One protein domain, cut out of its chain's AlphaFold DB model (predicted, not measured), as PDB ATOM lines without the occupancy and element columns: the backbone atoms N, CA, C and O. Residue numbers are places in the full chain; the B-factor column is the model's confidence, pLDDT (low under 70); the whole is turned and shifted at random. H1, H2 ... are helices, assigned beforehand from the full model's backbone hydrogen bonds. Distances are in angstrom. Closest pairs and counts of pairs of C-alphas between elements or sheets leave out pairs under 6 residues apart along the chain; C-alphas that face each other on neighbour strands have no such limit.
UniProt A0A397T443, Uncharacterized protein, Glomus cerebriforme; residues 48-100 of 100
ATOM      1  N   ASN A  48     152.094 162.818 158.477       67.38
ATOM      2  CA  ASN A  48     151.490 162.526 159.767       67.38
ATOM      3  C   ASN A  48     149.968 162.678 159.673       67.38
ATOM      4  O   ASN A  48     149.472 163.797 159.551       67.38
ATOM      5  N   ILE A  49     149.244 161.580 159.899       62.97
ATOM      6  CA  ILE A  49     147.771 161.480 159.827       62.97
ATOM      7  C   ILE A  49     147.045 162.594 160.612       62.97
ATOM      8  O   ILE A  49     146.036 163.136 160.167       62.97
ATOM      9  N   LYS A  50     147.562 162.986 161.788       66.31
ATOM     10  CA  LYS A  50     146.974 164.074 162.599       66.31
ATOM     11  C   LYS A  50     147.041 165.439 161.909       66.31
ATOM     12  O   LYS A  50     146.132 166.249 162.062       66.31
ATOM     13  N   VAL A  51     148.122 165.706 161.184       66.06
ATOM     14  CA  VAL A  51     148.302 166.972 160.470       66.06
ATOM     15  C   VAL A  51     147.419 166.999 159.224       66.06
ATOM     16  O   VAL A  51     146.832 168.036 158.929       66.06
ATOM     17  N   ASP A  52     147.222 165.852 158.576       72.06
ATOM     18  CA  ASP A  52     146.307 165.717 157.440       72.06
ATOM     19  C   ASP A  52     144.865 166.066 157.832       72.06
ATOM     20  O   ASP A  52     144.198 166.824 157.127       72.06
ATOM     21  N   SER A  53     144.413 165.634 159.015       76.94
ATOM     22  CA  SER A  53     143.104 166.026 159.561       76.94
ATOM     23  C   SER A  53     142.981 167.541 159.784       76.94
ATOM     24  O   SER A  53     141.960 168.132 159.434       76.94
ATOM     25  N   ALA A  54     144.021 168.207 160.296       79.31
ATOM     26  CA  ALA A  54     144.008 169.660 160.497       79.31
ATOM     27  C   ALA A  54     143.965 170.444 159.170       79.31
ATOM     28  O   ALA A  54     143.296 171.480 159.072       79.31
ATOM     29  N   ILE A  55     144.649 169.942 158.140       82.38
ATOM     30  CA  ILE A  55     144.637 170.533 156.797       82.38
ATOM     31  C   ILE A  55     143.251 170.384 156.171       82.38
ATOM     32  O   ILE A  55     142.704 171.369 155.676       82.38
ATOM     33  N   LEU A  56     142.654 169.190 156.247       81.75
ATOM     34  CA  LEU A  56     141.292 168.949 155.771       81.75
ATOM     35  C   LEU A  56     140.279 169.843 156.492       81.75
ATOM     36  O   LEU A  56     139.473 170.495 155.830       81.75
ATOM     37  N   ASN A  57     140.373 169.969 157.818       83.88
ATOM     38  CA  ASN A  57     139.517 170.874 158.586       83.88
ATOM     39  C   ASN A  57     139.660 172.324 158.107       83.88
ATOM     40  O   ASN A  57     138.659 173.008 157.911       83.88
ATOM     41  N   THR A  58     140.888 172.783 157.851       85.62
ATOM     42  CA  THR A  58     141.137 174.141 157.345       85.62
ATOM     43  C   THR A  58     140.504 174.339 155.966       85.62
ATOM     44  O   THR A  58     139.795 175.319 155.749       85.62
ATOM     45  N   LEU A  59     140.678 173.393 155.041       85.62
ATOM     46  CA  LEU A  59     140.062 173.462 153.711       85.62
ATOM     47  C   LEU A  59     138.529 173.499 153.791       85.62
ATOM     48  O   LEU A  59     137.900 174.286 153.091       85.62
ATOM     49  N   VAL A  60     137.936 172.715 154.691       85.56
ATOM     50  CA  VAL A  60     136.485 172.694 154.928       85.56
ATOM     51  C   VAL A  60     136.001 174.013 155.528       85.56
ATOM     52  O   VAL A  60     134.940 174.504 155.148       85.56
ATOM     53  N   THR A  61     136.775 174.647 156.416       84.75
ATOM     54  CA  THR A  61     136.411 175.973 156.950       84.75
ATOM     55  C   THR A  61     136.382 177.058 155.874       84.75
ATOM     56  O   THR A  61     135.545 177.957 155.973       84.75
ATOM     57  N   CYS A  62     137.205 176.938 154.824       85.94
ATOM     58  CA  CYS A  62     137.197 177.843 153.671       85.94
ATOM     59  C   CYS A  62     135.963 177.681 152.767       85.94
ATOM     60  O   CYS A  62     135.750 178.526 151.900       85.94
ATOM     61  N   LEU A  63     135.171 176.614 152.920       86.12
ATOM     62  CA  LEU A  63     134.015 176.373 152.058       86.12
ATOM     63  C   LEU A  63     132.858 177.351 152.340       86.12
ATOM     64  O   LEU A  63     132.645 177.739 153.499       86.12
ATOM     65  N   PRO A  64     132.054 177.693 151.316       85.94
ATOM     66  CA  PRO A  64     130.777 178.376 151.499       85.94
ATOM     67  C   PRO A  64     129.831 177.591 152.416       85.94
ATOM     68  O   PRO A  64     129.910 176.361 152.508       85.94
ATOM     69  N   ASN A  65     128.902 178.294 153.068       84.69
ATOM     70  CA  ASN A  65     127.924 177.669 153.967       84.69
ATOM     71  C   ASN A  65     127.068 176.620 153.244       84.69
ATOM     72  O   ASN A  65     126.878 175.533 153.775       84.69
ATOM     73  N   GLU A  66     126.668 176.889 152.001       88.38
ATOM     74  CA  GLU A  66     125.922 175.955 151.146       88.38
ATOM     75  C   GLU A  66     126.653 174.611 150.990       88.38
ATOM     76  O   GLU A  66     126.069 173.541 151.153       88.38
ATOM     77  N   SER A  67     127.965 174.648 150.735       88.38
ATOM     78  CA  SER A  67     128.778 173.435 150.612       88.38
ATOM     79  C   SER A  67     128.922 172.702 151.948       88.38
ATOM     80  O   SER A  67     128.912 171.475 151.975       88.38
ATOM     81  N   LYS A  68     129.024 173.431 153.066       85.00
ATOM     82  CA  LYS A  68     129.075 172.839 154.413       85.00
ATOM     83  C   LYS A  68     127.759 172.148 154.775       85.00
ATOM     84  O   LYS A  68     127.783 171.053 155.332       85.00
ATOM     85  N   GLU A  69     126.623 172.741 154.416       86.75
ATOM     86  CA  GLU A  69     125.303 172.130 154.596       86.75
ATOM     87  C   GLU A  69     125.145 170.851 153.773       86.75
ATOM     88  O   GLU A  69     124.583 169.874 154.265       86.75
ATOM     89  N   LEU A  70     125.669 170.818 152.542       89.56
ATOM     90  CA  LEU A  70     125.693 169.595 151.739       89.56
ATOM     91  C   LEU A  70     126.524 168.495 152.405       89.56
ATOM     92  O   LEU A  70     126.071 167.356 152.458       89.56
ATOM     93  N   LEU A  71     127.702 168.816 152.949       87.12
ATOM     94  CA  LEU A  71     128.515 167.839 153.685       87.12
ATOM     95  C   LEU A  71     127.759 167.281 154.899       87.12
ATOM     96  O   LEU A  71     127.727 166.067 155.091       87.12
ATOM     97  N   TYR A  72     127.085 168.150 155.658       84.06
ATOM     98  CA  TYR A  72     126.265 167.748 156.801       84.06
ATOM     99  C   TYR A  72     125.099 166.834 156.394       84.06
ATOM    100  O   TYR A  72     124.869 165.809 157.029       84.06
ATOM    101  N   LYS A  73     124.394 167.159 155.299       88.25
ATOM    102  CA  LYS A  73     123.296 166.334 154.757       88.25
ATOM    103  C   LYS A  73     123.750 164.950 154.289       88.25
ATOM    104  O   LYS A  73     122.942 164.032 154.287       88.25
ATOM    105  N   ASN A  74     125.013 164.808 153.894       88.50
ATOM    106  CA  ASN A  74     125.612 163.529 153.502       88.50
ATOM    107  C   ASN A  74     126.263 162.790 154.687       88.50
ATOM    108  O   ASN A  74     127.068 161.890 154.468       88.50
ATOM    109  N   GLU A  75     125.966 163.188 155.930       83.44
ATOM    110  CA  GLU A  75     126.505 162.585 157.159       83.44
ATOM    111  C   GLU A  75     128.044 162.641 157.266       83.44
ATOM    112  O   GLU A  75     128.664 161.940 158.067       83.44
ATOM    113  N   ILE A  76     128.689 163.533 156.503       80.38
ATOM    114  CA  ILE A  76     130.132 163.766 156.581       80.38
ATOM    115  C   ILE A  76     130.385 164.729 157.743       80.38
ATOM    116  O   ILE A  76     130.428 165.952 157.580       80.38
ATOM    117  N   PHE A  77     130.540 164.170 158.944       70.06
ATOM    118  CA  PHE A  77     130.791 164.956 160.146       70.06
ATOM    119  C   PHE A  77     132.272 165.319 160.269       70.06
ATOM    120  O   PHE A  77     133.117 164.513 160.657       70.06
ATOM    121  N   ILE A  78     132.583 166.569 159.945       70.44
ATOM    122  CA  ILE A  78     133.906 167.154 160.147       70.44
ATOM    123  C   ILE A  78     133.806 168.016 161.407       70.44
ATOM    124  O   ILE A  78     132.870 168.813 161.494       70.44
ATOM    125  N   PRO A  79     134.715 167.889 162.393       65.50
ATOM    126  CA  PRO A  79     134.716 168.735 163.581       65.50
ATOM    127  C   PRO A  79     135.091 170.172 163.189       65.50
ATOM    128  O   PRO A  79     136.231 170.620 163.331       65.50
ATOM    129  N   ILE A  80     134.119 170.904 162.643       63.16
ATOM    130  CA  ILE A  80     134.244 172.297 162.227       63.16
ATOM    131  C   ILE A  80     134.344 173.113 163.510       63.16
ATOM    132  O   ILE A  80     133.357 173.478 164.138       63.16
ATOM    133  N   SER A  81     135.579 173.341 163.942       57.78
ATOM    134  CA  SER A  81     135.867 173.907 165.260       57.78
ATOM    135  C   SER A  81     135.709 175.430 165.296       57.78
ATOM    136  O   SER A  81     135.803 176.035 166.360       57.78
ATOM    137  N   THR A  82     135.502 176.089 164.151       57.06
ATOM    138  CA  THR A  82     135.556 177.551 164.077       57.06
ATOM    139  C   THR A  82     134.506 178.117 163.128       57.06
ATOM    140  O   THR A  82     134.577 177.911 161.920       57.06
ATOM    141  N   SER A  83     133.583 178.918 163.668       58.88
ATOM    142  CA  SER A  83     132.686 179.788 162.887       58.88
ATOM    143  C   SER A  83     133.412 180.972 162.234       58.88
ATOM    144  O   SER A  83     132.816 181.724 161.468       58.88
ATOM    145  N   LYS A  84     134.699 181.166 162.549       69.25
ATOM    146  CA  LYS A  84     135.513 182.256 162.016       69.25
ATOM    147  C   LYS A  84     136.009 181.915 160.620       69.25
ATOM    148  O   LYS A  84     136.557 180.835 160.400       69.25
ATOM    149  N   SER A  85     135.868 182.875 159.713       73.44
ATOM    150  CA  SER A  85     136.470 182.796 158.390       73.44
ATOM    151  C   SER A  85     137.994 182.680 158.511       73.44
ATOM    152  O   SER A  85     138.598 183.379 159.334       73.44
ATOM    153  N   PRO A  86     138.627 181.807 157.714       81.19
ATOM    154  CA  PRO A  86     140.073 181.673 157.698       81.19
ATOM    155  C   PRO A  86     140.726 182.982 157.245       81.19
ATOM    156  O   PRO A  86     140.179 183.722 156.429       81.19
ATOM    157  N   LEU A  87     141.919 183.262 157.776       85.06
ATOM    158  CA  LEU A  87     142.661 184.495 157.486       85.06
ATOM    159  C   LEU A  87     143.056 184.615 156.003       85.06
ATOM    160  O   LEU A  87     143.194 185.721 155.486       85.06
ATOM    161  N   PHE A  88     143.231 183.476 155.333       86.31
ATOM    162  CA  PHE A  88     143.612 183.380 153.931       86.31
ATOM    163  C   PHE A  88     142.709 182.394 153.191       86.31
ATOM    164  O   PHE A  88     142.224 181.422 153.776       86.31
ATOM    165  N   ASN A  89     142.555 182.587 151.878       85.62
ATOM    166  CA  ASN A  89     141.919 181.600 151.012       85.62
ATOM    167  C   ASN A  89     142.903 180.465 150.681       85.62
ATOM    168  O   ASN A  89     143.494 180.398 149.605       85.62
ATOM    169  N   TYR A  90     143.109 179.571 151.647       86.31
ATOM    170  CA  TYR A  90     144.029 178.440 151.529       86.31
ATOM    171  C   TYR A  90     143.820 177.566 150.269       86.31
ATOM    172  O   TYR A  90     144.824 177.188 149.657       86.31
ATOM    173  N   PRO A  91     142.578 177.257 149.830       84.56
ATOM    174  CA  PRO A  91     142.336 176.580 148.555       84.56
ATOM    175  C   PRO A  91     143.014 177.240 147.344       84.56
ATOM    176  O   PRO A  91     143.641 176.541 146.547       84.56
ATOM    177  N   GLU A  92     142.988 178.570 147.215       85.50
ATOM    178  CA  GLU A  92     143.614 179.273 146.076       85.50
ATOM    179  C   GLU A  92     145.132 179.057 145.993       85.50
ATOM    180  O   GLU A  92     145.741 179.082 144.914       85.50
ATOM    181  N   PHE A  93     145.778 178.813 147.131       83.94
ATOM    182  CA  PHE A  93     147.218 178.595 147.172       83.94
ATOM    183  C   PHE A  93     147.621 177.247 146.568       83.94
ATOM    184  O   PHE A  93     148.737 177.148 146.053       83.94
ATOM    185  N   GLN A  94     146.725 176.249 146.555       71.50
ATOM    186  CA  GLN A  94     146.972 174.963 145.888       71.50
ATOM    187  C   GLN A  94     146.809 175.046 144.365       71.50
ATOM    188  O   GLN A  94     147.595 174.442 143.637       71.50
ATOM    189  N   PHE A  95     145.822 175.803 143.877       64.38
ATOM    190  CA  PHE A  95     145.452 175.797 142.454       64.38
ATOM    191  C   PHE A  95     146.171 176.836 141.598       64.38
ATOM    192  O   PHE A  95     146.101 176.783 140.372       64.38
ATOM    193  N   THR A  96     146.928 177.747 142.207       52.62
ATOM    194  CA  THR A  96     147.785 178.654 141.442       52.62
ATOM    195  C   THR A  96     149.004 177.907 140.896       52.62
ATOM    196  O   THR A  96     150.106 177.987 141.438       52.62
ATOM    197  N   LYS A  97     148.839 177.224 139.757       49.22
ATOM    198  CA  LYS A  97     149.931 177.178 138.783       49.22
ATOM    199  C   LYS A  97     150.213 178.633 138.422       49.22
ATOM    200  O   LYS A  97     149.302 179.356 138.035       49.22
ATOM    201  N   LEU A  98     151.454 179.072 138.626       46.50
ATOM    202  CA  LEU A  98     151.961 180.268 137.960       46.50
ATOM    203  C   LEU A  98     151.593 180.106 136.483       46.50
ATOM    204  O   LEU A  98     152.076 179.166 135.848       46.50
ATOM    205  N   VAL A  99     150.665 180.929 135.998       39.72
ATOM    206  CA  VAL A  99     150.403 181.060 134.567       39.72
ATOM    207  C   VAL A  99     151.751 181.459 133.970       39.72
ATOM    208  O   VAL A  99     152.293 182.506 134.326       39.72
ATOM    209  N   LYS A 100     152.350 180.538 133.216       38.53
ATOM    210  CA  LYS A 100     153.495 180.805 132.348       38.53
ATOM    211  C   LYS A 100     152.965 181.267 131.006       38.53
ATOM    212  O   LYS A 100     151.919 180.710 130.600       38.53
TER     213      LYS A 100
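What this domain is: This is residues 48 to 100 of the 100 residues of an uncharacterized protein of Glomus cerebriforme (UniProt A0A397T443). The helix H1 stands with its last turns between two shorter helices, H2 on one side and H3 on the other, and a long loop, residues 74 to 89, arches past H1 from H2 to H3. Beyond this loosely joined body the end of the printed part, residues 92 to 100, sticks out as a tail that begins within H3. The printed part has 53 residues with three named helices in the order H1, H2, H3 and no named strand; its class is all helix. The whole is loose, with a radius of gyration of the C-alphas of 12.7 A, and spans 41 by 29 by 21 A.

Where its parts are: H1, residues 49 to 61, begins at C-alpha 49 at (147.771, 161.480, 159.827) and is 18.6 A long from first to last C-alpha. H2, residues 65 to 73, is 12.3 A long. H3, residues 90 to 95, is 9.6 A long and ends at C-alpha 95 at (145.452, 175.797, 142.454).

How they stand to each other: H1 and H2 are close but not clearly touching; their closest C-alphas, those of Val 60 and Lys 68, are 7.4 A apart. They run opposite ways at a steep tilt of 55 degrees. H1 and H3 only just touch, with 3 pairs of C-alphas within 8 A; H1 does so with residues 58 to 59 alone. Their closest C-alphas, those of Leu 59 and Pro 91, are 6.4 A apart. Their lines are about perpendicular, at 82 degrees. H2 and H3 are apart. In H1 and H2 every O i to N i+4 pair is within hydrogen-bond range; in H3 0 of 2 are, beside 3 of 3 O i to N i+3 pairs.

The domain as a whole: The C-alphas farthest apart, those of Glu 75 and Lys 100, are 40.9 A apart. The printed part has no cut, and Lys 100 is the chain's last residue. The link from H1 to H2 is tight and that from H2 to H3 is long, with 16 residues. The mean pLDDT of the printed part is 75.5; residues 48 to 51, 79 to 84 and 95 to 100 are under 70.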